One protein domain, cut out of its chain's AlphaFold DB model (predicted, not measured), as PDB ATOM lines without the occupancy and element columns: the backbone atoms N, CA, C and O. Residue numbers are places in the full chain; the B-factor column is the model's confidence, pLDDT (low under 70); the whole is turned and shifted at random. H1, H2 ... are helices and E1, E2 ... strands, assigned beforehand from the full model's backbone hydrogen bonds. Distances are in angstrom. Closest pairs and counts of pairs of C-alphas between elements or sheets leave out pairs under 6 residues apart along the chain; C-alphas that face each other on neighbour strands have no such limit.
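What this domain is: This is residues 12 to 87 of the 102 residues of the protein "RNase H type-1 domain-containing protein" of Lentibacillus sp. CBA3610 (UniProt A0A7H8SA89). A small ribbon of two short parallel strands, E1 and E2, lies at one edge of three helices, with H1 nearest the middle and both H2 and H3 packed on it at a slant. A long unnamed stretch, residues 48 to 61, runs from H2 to the far end of the model, where residues 58 to 63 stick out. The printed part has 76 residues, with three named helices and two named strands in the order H1, E1, H2, H3, E2; the sheet's order is E1, E2, parallel, and the class is mostly helix. The whole is compact, with a radius of gyration of the C-alphas of 12.4 A, yet elongated in outline, spanning 37 by 23 by 16 A.

Where its parts are: The sheet holds E1, residues 35 to 37, and E2, residues 84 to 86; C-alpha 86 is at (1.568, -6.451, -25.370). H1, residues 12 to 28, is the longest helix at 24.4 A and begins with C-alpha 12 at (15.775, -7.510, -26.458). H2 is residues 40 to 47, 10.7 A long. H3 is residues 62 to 77, 22.4 A long, with C-alpha 62 at (28.379, -9.257, -37.313).

How they stand to each other: E1 and E2 are parallel neighbours at 34 degrees, and the C-alphas of 36 and 85, which face each other, are 4.9 A apart. N 37 and O 85, at 3.0 A, and N 85 and O 35, at 2.9 A, are within hydrogen-bond range. E1, H2, H3 and E2 make a strand-helix-strand unit, two parallel neighbour strands with helices between them along the chain, and its crossover is right-handed. The closest C-alphas of H1 and E1 are those of Ala 22 and Val 35, 7.0 A apart, while H1 and E2 are apart. The closest C-alphas of H2 and E2 are those of Ile 43 and Leu 84, 6.9 A apart. H1 and H2 touch, closest at the C-alphas of Phe 16 and Ala 42, 4.4 A, at a steep tilt of 45 degrees, the same way. H1 and H3 touch, closest at the C-alphas of Val 20 and Ala 71, 6.3 A, also at a steep tilt of 45 degrees, the same way. H2 and H3 are close but not clearly touching: their closest C-alphas, of Val 46 and Leu 75, are 7.5 A apart. E1 and H3 are apart. In H1, H2 and H3 every O i to N i+4 pair is within hydrogen-bond range.

The domain as a whole: The two C-alphas farthest apart are those of Glu 32 and Ala 59, 37.5 A. Residues 58 to 63, of which 62 and 63 belong to H3, stand free. The link from H2 to H3 is long, with 14 residues. The printed part has no cut, its mean pLDDT is 96.0, and no printed residue is under 70.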
ATOM      1  N   ASN A  12      16.621  -8.465 -25.734       93.12
ATOM      2  CA  ASN A  12      15.775  -7.510 -26.458       93.12
ATOM      3  C   ASN A  12      15.978  -7.551 -27.984       93.12
ATOM      4  O   ASN A  12      15.034  -7.316 -28.736       93.12
ATOM      5  N   LEU A  13      17.199  -7.831 -28.461       95.25
ATOM      6  CA  LEU A  13      17.471  -7.979 -29.897       95.25
ATOM      7  C   LEU A  13      16.861  -9.270 -30.451       95.25
ATOM      8  O   LEU A  13      16.287  -9.252 -31.537       95.25
ATOM      9  N   GLY A  14      16.937 -10.366 -29.693       93.81
ATOM     10  CA  GLY A  14      16.272 -11.618 -30.052       93.81
ATOM     11  C   GLY A  14      14.753 -11.462 -30.117       93.81
ATOM     12  O   GLY A  14      14.130 -11.880 -31.088       93.81
ATOM     13  N   GLU A  15      14.160 -10.791 -29.128       95.12
ATOM     14  CA  GLU A  15      12.724 -10.484 -29.099       95.12
ATOM     15  C   GLU A  15      12.306  -9.584 -30.271       95.12
ATOM     16  O   GLU A  15      11.282  -9.833 -30.904       95.12
ATOM     17  N   PHE A  16      13.112  -8.572 -30.609       97.38
ATOM     18  CA  PHE A  16      12.882  -7.730 -31.785       97.38
ATOM     19  C   PHE A  16      12.865  -8.552 -33.078       97.38
ATOM     20  O   PHE A  16      11.901  -8.472 -33.841       97.38
ATOM     21  N   LEU A  17      13.888  -9.384 -33.296       97.19
ATOM     22  CA  LEU A  17      13.964 -10.252 -34.472       97.19
ATOM     23  C   LEU A  17      12.789 -11.234 -34.531       97.19
ATOM     24  O   LEU A  17      12.232 -11.446 -35.605       97.19
ATOM     25  N   ALA A  18      12.371 -11.793 -33.393       96.19
ATOM     26  CA  ALA A  18      11.221 -12.690 -33.326       96.19
ATOM     27  C   ALA A  18       9.923 -11.995 -33.768       96.19
ATOM     28  O   ALA A  18       9.171 -12.558 -34.564       96.19
ATOM     29  N   VAL A  19       9.684 -10.758 -33.317       97.69
ATOM     30  CA  VAL A  19       8.501  -9.983 -33.722       97.69
ATOM     31  C   VAL A  19       8.537  -9.657 -35.215       97.69
ATOM     32  O   VAL A  19       7.543  -9.885 -35.903       97.69
ATOM     33  N   VAL A  20       9.666  -9.171 -35.747       98.00
ATOM     34  CA  VAL A  20       9.770  -8.871 -37.189       98.00
ATOM     35  C   VAL A  20       9.592 -10.136 -38.024       98.00
ATOM     36  O   VAL A  20       8.896 -10.115 -39.035       98.00
ATOM     37  N   ARG A  21      10.151 -11.268 -37.586       97.38
ATOM     38  CA  ARG A  21       9.988 -12.549 -38.281       97.38
ATOM     39  C   ARG A  21       8.542 -13.038 -38.271       97.38
ATOM     40  O   ARG A  21       8.088 -13.568 -39.280       97.38
ATOM     41  N   ALA A  22       7.811 -12.826 -37.176       97.44
ATOM     42  CA  ALA A  22       6.380 -13.110 -37.119       97.44
ATOM     43  C   ALA A  22       5.595 -12.233 -38.108       97.44
ATOM     44  O   ALA A  22       4.786 -12.758 -38.863       97.44
ATOM     45  N   LEU A  23       5.880 -10.926 -38.168       97.94
ATOM     46  CA  LEU A  23       5.247 -10.020 -39.134       97.94
ATOM     47  C   LEU A  23       5.529 -10.435 -40.582       97.94
ATOM     48  O   LEU A  23       4.597 -10.527 -41.375       97.94
ATOM     49  N   ARG A  24       6.785 -10.762 -40.909       97.38
ATOM     50  CA  ARG A  24       7.183 -11.289 -42.227       97.38
ATOM     51  C   ARG A  24       6.399 -12.539 -42.598       97.38
ATOM     52  O   ARG A  24       5.807 -12.605 -43.669       97.38
ATOM     53  N   TYR A  25       6.352 -13.502 -41.681       97.62
ATOM     54  CA  TYR A  25       5.623 -14.748 -41.883       97.62
ATOM     55  C   TYR A  25       4.128 -14.509 -42.133       97.62
ATOM     56  O   TYR A  25       3.549 -15.108 -43.034       97.62
ATOM     57  N   LEU A  26       3.490 -13.623 -41.363       97.44
ATOM     58  CA  LEU A  26       2.069 -13.315 -41.535       97.44
ATOM     59  C   LEU A  26       1.794 -12.552 -42.832       97.44
ATOM     60  O   LEU A  26       0.814 -12.860 -43.508       97.44
ATOM     61  N   HIS A  27       2.687 -11.640 -43.214       96.50
ATOM     62  CA  HIS A  27       2.631 -10.937 -44.491       96.50
ATOM     63  C   HIS A  27       2.696 -11.919 -45.673       96.50
ATOM     64  O   HIS A  27       1.824 -11.893 -46.537       96.50
ATOM     65  N   GLU A  28       3.643 -12.863 -45.668       95.88
ATOM     66  CA  GLU A  28       3.753 -13.921 -46.690       95.88
ATOM     67  C   GLU A  28       2.512 -14.828 -46.758       95.88
ATOM     68  O   GLU A  28       2.202 -15.399 -47.804       95.88
ATOM     69  N   LYS A  29       1.789 -14.978 -45.642       97.00
ATOM     70  CA  LYS A  29       0.539 -15.748 -45.568       97.00
ATOM     71  C   LYS A  29      -0.712 -14.927 -45.879       97.00
ATOM     72  O   LYS A  29      -1.794 -15.510 -45.893       97.00
ATOM     73  N   GLY A  30      -0.595 -13.615 -46.090       96.12
ATOM     74  CA  GLY A  30      -1.747 -12.718 -46.222       96.12
ATOM     75  C   GLY A  30      -2.652 -12.723 -44.984       96.12
ATOM     76  O   GLY A  30      -3.867 -12.604 -45.103       96.12
ATOM     77  N   SER A  31      -2.081 -12.949 -43.799       96.44
ATOM     78  CA  SER A  31      -2.822 -13.075 -42.545       96.44
ATOM     79  C   SER A  31      -2.720 -11.802 -41.717       96.44
ATOM     80  O   SER A  31      -1.628 -11.288 -41.496       96.44
ATOM     81  N   GLU A  32      -3.847 -11.343 -41.179       96.06
ATOM     82  CA  GLU A  32      -3.936 -10.121 -40.368       96.06
ATOM     83  C   GLU A  32      -4.009 -10.397 -38.857       96.06
ATOM     84  O   GLU A  32      -4.287  -9.498 -38.062       96.06
ATOM     85  N   ILE A  33      -3.763 -11.642 -38.428       96.69
ATOM     86  CA  ILE A  33      -3.828 -11.988 -37.003       96.69
ATOM     87  C   ILE A  33      -2.816 -11.164 -36.186       96.69
ATOM     88  O   ILE A  33      -1.738 -10.824 -36.687       96.69
ATOM     89  N   PRO A  34      -3.134 -10.833 -34.924       96.62
ATOM     90  CA  PRO A  34      -2.244 -10.034 -34.095       96.62
ATOM     91  C   PRO A  34      -0.965 -10.789 -33.729       96.62
ATOM     92  O   PRO A  34      -0.970 -12.002 -33.511       96.62
ATOM     93  N   VAL A  35       0.121 -10.034 -33.574       97.19
ATOM     94  CA  VAL A  35       1.379 -10.518 -32.999       97.19
ATOM     95  C   VAL A  35       1.448 -10.068 -31.545       97.19
ATOM     96  O   VAL A  35       1.349  -8.877 -31.246       97.19
ATOM     97  N   TYR A  36       1.639 -11.024 -30.637       96.06
ATOM     98  CA  TYR A  36       1.856 -10.752 -29.220       96.06
ATOM     99  C   TYR A  36       3.340 -10.812 -28.869       96.06
ATOM    100  O   TYR A  36       4.057 -11.716 -29.295       96.06
ATOM    101  N   SER A  37       3.785  -9.874 -28.040       94.56
ATOM    102  CA  SER A  37       5.092  -9.925 -27.385       94.56
ATOM    103  C   SER A  37       4.958  -9.415 -25.958       94.56
ATOM    104  O   SER A  37       4.229  -8.460 -25.692       94.56
ATOM    105  N   ASP A  38       5.641 -10.037 -25.008       91.31
ATOM    106  CA  ASP A  38       5.758  -9.525 -23.644       91.31
ATOM    107  C   ASP A  38       6.872  -8.473 -23.501       91.31
ATOM    108  O   ASP A  38       6.931  -7.790 -22.473       91.31
ATOM    109  N   SER A  39       7.677  -8.257 -24.543       93.38
ATOM    110  CA  SER A  39       8.759  -7.280 -24.567       93.38
ATOM    111  C   SER A  39       8.295  -5.904 -25.030       93.38
ATOM    112  O   SER A  39       8.083  -5.637 -26.215       93.38
ATOM    113  N   VAL A  40       8.201  -4.971 -24.080       94.50
ATOM    114  CA  VAL A  40       7.912  -3.558 -24.378       94.50
ATOM    115  C   VAL A  40       8.996  -2.956 -25.280       94.50
ATOM    116  O   VAL A  40       8.683  -2.176 -26.180       94.50
ATOM    117  N   SER A  41      10.259  -3.342 -25.073       95.94
ATOM    118  CA  SER A  41      11.399  -2.869 -25.863       95.94
ATOM    119  C   SER A  41      11.281  -3.293 -27.324       95.94
ATOM    120  O   SER A  41      11.361  -2.436 -28.205       95.94
ATOM    121  N   ALA A  42      11.021  -4.580 -27.585       96.25
ATOM    122  CA  ALA A  42      10.865  -5.093 -28.944       96.25
ATOM    123  C   ALA A  42       9.690  -4.421 -29.664       96.25
ATOM    124  O   ALA A  42       9.856  -3.909 -30.772       96.25
ATOM    125  N   ILE A  43       8.529  -4.324 -29.002       96.81
ATOM    126  CA  ILE A  43       7.350  -3.642 -29.554       96.81
ATOM    127  C   ILE A  43       7.676  -2.188 -29.916       96.81
ATOM    128  O   ILE A  43       7.326  -1.715 -31.001       96.81
ATOM    129  N   ALA A  44       8.361  -1.468 -29.026       97.62
ATOM    130  CA  ALA A  44       8.736  -0.081 -29.264       97.62
ATOM    131  C   ALA A  44       9.726   0.069 -30.430       97.62
ATOM    132  O   ALA A  44       9.617   1.030 -31.190       97.62
ATOM    133  N   TRP A  45      10.683  -0.849 -30.583       98.19
ATOM    134  CA  TRP A  45      11.665  -0.820 -31.672       98.19
ATOM    135  C   TRP A  45      11.044  -1.120 -33.033       98.19
ATOM    136  O   TRP A  45      11.349  -0.419 -33.995       98.19
ATOM    137  N   VAL A  46      10.111  -2.074 -33.102       97.75
ATOM    138  CA  VAL A  46       9.354  -2.374 -34.329       97.75
ATOM    139  C   VAL A  46       8.536  -1.163 -34.764       97.75
ATOM    140  O   VAL A  46       8.675  -0.700 -35.891       97.75
ATOM    141  N   ARG A  47       7.771  -0.560 -33.844       96.12
ATOM    142  CA  ARG A  47       6.977   0.650 -34.135       96.12
ATOM    143  C   ARG A  47       7.832   1.836 -34.583       96.12
ATOM    144  O   ARG A  47       7.386   2.640 -35.391       96.12
ATOM    145  N   LYS A  48       9.051   1.962 -34.050       97.38
ATOM    146  CA  LYS A  48      10.002   3.022 -34.424       97.38
ATOM    147  C   LYS A  48      10.872   2.656 -35.632       97.38
ATOM    148  O   LYS A  48      11.694   3.483 -36.016       97.38
ATOM    149  N   LYS A  49      10.742   1.436 -36.174       97.50
ATOM    150  CA  LYS A  49      11.591   0.865 -37.233       97.50
ATOM    151  C   LYS A  49      13.094   1.074 -36.968       97.50
ATOM    152  O   LYS A  49      13.856   1.425 -37.865       97.50
ATOM    153  N   ARG A  50      13.510   0.935 -35.700       97.06
ATOM    154  CA  ARG A  50      14.906   1.090 -35.247       97.06
ATOM    155  C   ARG A  50      15.142   0.389 -33.913       97.06
ATOM    156  O   ARG A  50      14.289   0.458 -33.026       97.06
ATOM    157  N   VAL A  51      16.327  -0.186 -33.729       97.25
ATOM    158  CA  VAL A  51      16.770  -0.731 -32.435       97.25
ATOM    159  C   VAL A  51      17.537   0.318 -31.625       97.25
ATOM    160  O   VAL A  51      18.164   1.210 -32.192       97.25
ATOM    161  N   ASN A  52      17.489   0.232 -30.293       96.19
ATOM    162  CA  ASN A  52      18.261   1.100 -29.395       96.19
ATOM    163  C   ASN A  52      19.036   0.253 -28.379       96.19
ATOM    164  O   ASN A  52      18.495  -0.109 -27.336       96.19
ATOM    165  N   THR A  53      20.282  -0.094 -28.698       95.56
ATOM    166  CA  THR A  53      21.102  -1.036 -27.923       95.56
ATOM    167  C   THR A  53      22.550  -0.563 -27.815       95.56
ATOM    168  O   THR A  53      23.036   0.136 -28.698       95.56
ATOM    169  N   ASN A  54      23.240  -0.999 -26.757       94.25
ATOM    170  CA  ASN A  54      24.671  -0.748 -26.533       94.25
ATOM    171  C   ASN A  54      25.561  -1.903 -27.028       94.25
ATOM    172  O   ASN A  54      26.747  -1.944 -26.711       94.25
ATOM    173  N   LEU A  55      25.001  -2.892 -27.737       94.19
ATOM    174  CA  LEU A  55      25.789  -3.995 -28.284       94.19
ATOM    175  C   LEU A  55      26.761  -3.461 -29.345       94.19
ATOM    176  O   LEU A  55      26.338  -2.857 -30.325       94.19
ATOM    177  N   ASN A  56      28.058  -3.707 -29.181       95.00
ATOM    178  CA  ASN A  56      29.050  -3.257 -30.155       95.00
ATOM    179  C   ASN A  56      28.954  -4.063 -31.458       95.00
ATOM    180  O   ASN A  56      28.675  -5.263 -31.437       95.00
ATOM    181  N   ARG A  57      29.212  -3.405 -32.591       95.12
ATOM    182  CA  ARG A  57      29.410  -4.047 -33.899       95.12
ATOM    183  C   ARG A  57      30.869  -4.495 -34.009       95.12
ATOM    184  O   ARG A  57      31.760  -3.652 -34.024       95.12
ATOM    185  N   ASN A  58      31.108  -5.802 -34.030       94.31
ATOM    186  CA  ASN A  58      32.421  -6.422 -34.221       94.31
ATOM    187  C   ASN A  58      32.257  -7.789 -34.918       94.31
ATOM    188  O   ASN A  58      31.136  -8.176 -35.239       94.31
ATOM    189  N   ALA A  59      33.354  -8.519 -35.139       92.81
ATOM    190  CA  ALA A  59      33.324  -9.818 -35.819       92.81
ATOM    191  C   ALA A  59      32.408 -10.853 -35.129       92.81
ATOM    192  O   ALA A  59      31.746 -11.635 -35.806       92.81
ATOM    193  N   ASP A  60      32.298 -10.821 -33.798       91.00
ATOM    194  CA  ASP A  60      31.478 -11.775 -33.036       91.00
ATOM    195  C   ASP A  60      29.971 -11.468 -33.112       91.00
ATOM    196  O   ASP A  60      29.138 -12.352 -32.894       91.00
ATOM    197  N   THR A  61      29.602 -10.215 -33.401       94.56
ATOM    198  CA  THR A  61      28.206  -9.751 -33.493       94.56
ATOM    199  C   THR A  61      27.750  -9.475 -34.924       94.56
ATOM    200  O   THR A  61      26.582  -9.149 -35.131       94.56
ATOM    201  N   GLU A  62      28.634  -9.615 -35.915       94.06
ATOM    202  CA  GLU A  62      28.379  -9.257 -37.313       94.06
ATOM    203  C   GLU A  62      27.149  -9.974 -37.882       94.06
ATOM    204  O   GLU A  62      26.259  -9.329 -38.436       94.06
ATOM    205  N   ALA A  63      27.045 -11.289 -37.668       93.62
ATOM    206  CA  ALA A  63      25.907 -12.077 -38.138       93.62
ATOM    207  C   ALA A  63      24.572 -11.599 -37.539       93.62
ATOM    208  O   ALA A  63      23.578 -11.485 -38.250       93.62
ATOM    209  N   LEU A  64      24.558 -11.266 -36.243       95.06
ATOM    210  CA  LEU A  64      23.371 -10.732 -35.578       95.06
ATOM    211  C   LEU A  64      23.000  -9.352 -36.132       95.06
ATOM    212  O   LEU A  64      21.828  -9.071 -36.367       95.06
ATOM    213  N   TRP A  65      23.994  -8.490 -36.346       96.62
ATOM    214  CA  TRP A  65      23.769  -7.154 -36.884       96.62
ATOM    215  C   TRP A  65      23.264  -7.164 -38.319       96.62
ATOM    216  O   TRP A  65      22.372  -6.378 -38.623       96.62
ATOM    217  N   ARG A  66      23.743  -8.087 -39.160       96.81
ATOM    218  CA  ARG A  66      23.200  -8.281 -40.508       96.81
ATOM    219  C   ARG A  66      21.703  -8.587 -40.463       96.81
ATOM    220  O   ARG A  66      20.925  -7.913 -41.126       96.81
ATOM    221  N   ASP A  67      21.291  -9.533 -39.623       96.88
ATOM    222  CA  ASP A  67      19.882  -9.919 -39.512       96.88
ATOM    223  C   ASP A  67      19.019  -8.783 -38.920       96.88
ATOM    224  O   ASP A  67      17.859  -8.611 -39.303       96.88
ATOM    225  N   ILE A  68      19.574  -7.973 -38.008       97.62
ATOM    226  CA  ILE A  68      18.914  -6.764 -37.485       97.62
ATOM    227  C   ILE A  68      18.730  -5.719 -38.587       97.62
ATOM    228  O   ILE A  68      17.649  -5.137 -38.689       97.62
ATOM    229  N   ASP A  69      19.761  -5.472 -39.391       98.06
ATOM    230  CA  ASP A  69      19.719  -4.479 -40.462       98.06
ATOM    231  C   ASP A  69      18.713  -4.902 -41.545       98.06
ATOM    232  O   ASP A  69      17.876  -4.097 -41.950       98.06
ATOM    233  N   GLU A  70      18.689  -6.185 -41.920       98.06
ATOM    234  CA  GLU A  70      17.671  -6.756 -42.813       98.06
ATOM    235  C   GLU A  70      16.253  -6.641 -42.234       98.06
ATOM    236  O   GLU A  70      15.303  -6.322 -42.951       98.06
ATOM    237  N   ALA A  71      16.086  -6.881 -40.930       98.25
ATOM    238  CA  ALA A  71      14.798  -6.737 -40.258       98.25
ATOM    239  C   ALA A  71      14.311  -5.278 -40.257       98.25
ATOM    240  O   ALA A  71      13.132  -5.024 -40.507       98.25
ATOM    241  N   ILE A  72      15.204  -4.316 -40.002       98.44
ATOM    242  CA  ILE A  72      14.888  -2.884 -40.068       98.44
ATOM    243  C   ILE A  72      14.524  -2.485 -41.498       98.44
ATOM    244  O   ILE A  72      13.510  -1.815 -41.688       98.44
ATOM    245  N   GLN A  73      15.304  -2.918 -42.488       98.44
ATOM    246  CA  GLN A  73      15.039  -2.630 -43.895       98.44
ATOM    247  C   GLN A  73      13.663  -3.160 -44.315       98.44
ATOM    248  O   GLN A  73      12.853  -2.413 -44.855       98.44
ATOM    249  N   TRP A  74      13.340  -4.407 -43.956       98.44
ATOM    250  CA  TRP A  74      12.031  -4.989 -44.248       98.44
ATOM    251  C   TRP A  74      10.879  -4.163 -43.663       98.44
ATOM    252  O   TRP A  74       9.894  -3.922 -44.356       98.44
ATOM    253  N   LEU A  75      11.018  -3.683 -42.419       98.06
ATOM    254  CA  LEU A  75      10.011  -2.823 -41.791       98.06
ATOM    255  C   LEU A  75       9.823  -1.495 -42.532       98.06
ATOM    256  O   LEU A  75       8.734  -0.933 -42.467       98.06
ATOM    257  N   HIS A  76      10.858  -0.945 -43.174       98.00
ATOM    258  CA  HIS A  76      10.740   0.282 -43.974       98.00
ATOM    259  C   HIS A  76      10.106   0.029 -45.338       98.00
ATOM    260  O   HIS A  76       9.308   0.855 -45.772       98.00
ATOM    261  N   ASP A  77      10.404  -1.112 -45.952       97.81
ATOM    262  CA  ASP A  77       9.972  -1.438 -47.315       97.81
ATOM    263  C   ASP A  77       8.570  -2.058 -47.399       97.81
ATOM    264  O   ASP A  77       8.003  -2.141 -48.487       97.81
ATOM    265  N   HIS A  78       8.017  -2.520 -46.275       96.31
ATOM    266  CA  HIS A  78       6.728  -3.208 -46.234       96.31
ATOM    267  C   HIS A  78       5.777  -2.553 -45.239       96.31
ATOM    268  O   HIS A  78       6.147  -2.217 -44.111       96.31
ATOM    269  N   ASP A  79       4.513  -2.472 -45.642       93.44
ATOM    270  CA  ASP A  79       3.407  -2.201 -44.738       93.44
ATOM    271  C   ASP A  79       2.820  -3.516 -44.210       93.44
ATOM    272  O   ASP A  79       2.765  -4.540 -44.898       93.44
ATOM    273  N   TYR A  80       2.368  -3.486 -42.961       93.38
ATOM    274  CA  TYR A  80       1.704  -4.608 -42.310       93.38
ATOM    275  C   TYR A  80       0.483  -4.107 -41.535       93.38
ATOM    276  O   TYR A  80       0.549  -3.103 -40.828       93.38
ATOM    277  N   ALA A  81      -0.637  -4.820 -41.658       92.44
ATOM    278  CA  ALA A  81      -1.882  -4.494 -40.955       92.44
ATOM    279  C   ALA A  81      -1.959  -5.130 -39.554       92.44
ATOM    280  O   ALA A  81      -2.812  -4.767 -38.747       92.44
ATOM    281  N   ASN A  82      -1.067  -6.081 -39.258       97.69
ATOM    282  CA  ASN A  82      -1.109  -6.889 -38.044       97.69
ATOM    283  C   ASN A  82      -0.975  -6.024 -36.780       97.69
ATOM    284  O   ASN A  82       0.051  -5.356 -36.590       97.69
ATOM    285  N   PRO A  83      -1.949  -6.085 -35.855       96.31
ATOM    286  CA  PRO A  83      -1.821  -5.425 -34.567       96.31
ATOM    287  C   PRO A  83      -0.652  -6.012 -33.772       96.31
ATOM    288  O   PRO A  83      -0.565  -7.224 -33.574       96.31
ATOM    289  N   LEU A  84       0.228  -5.141 -33.275       95.81
ATOM    290  CA  LEU A  84       1.320  -5.528 -32.385       95.81
ATOM    291  C   LEU A  84       0.946  -5.216 -30.934       95.81
ATOM    292  O   LEU A  84       0.928  -4.044 -30.528       95.81
ATOM    293  N   LEU A  85       0.635  -6.269 -30.175       95.44
ATOM    294  CA  LEU A  85       0.014  -6.206 -28.854       95.44
ATOM    295  C   LEU A  85       0.963  -6.675 -27.745       95.44
ATOM    296  O   LEU A  85       1.762  -7.597 -27.919       95.44
ATOM    297  N   LYS A  86       0.846  -6.039 -26.574       94.25
ATOM    298  CA  LYS A  86       1.568  -6.451 -25.370       94.25
ATOM    299  C   LYS A  86       0.885  -7.679 -24.770       94.25
ATOM    300  O   LYS A  86      -0.317  -7.666 -24.531       94.25
ATOM    301  N   TRP A  87       1.661  -8.726 -24.505       91.81
ATOM    302  CA  TRP A  87       1.215  -9.848 -23.684       91.81
ATOM    303  C   TRP A  87       1.284  -9.467 -22.204       91.81
ATOM    304  O   TRP A  87       2.355  -9.105 -21.709       91.81
TER     305      TRP A  87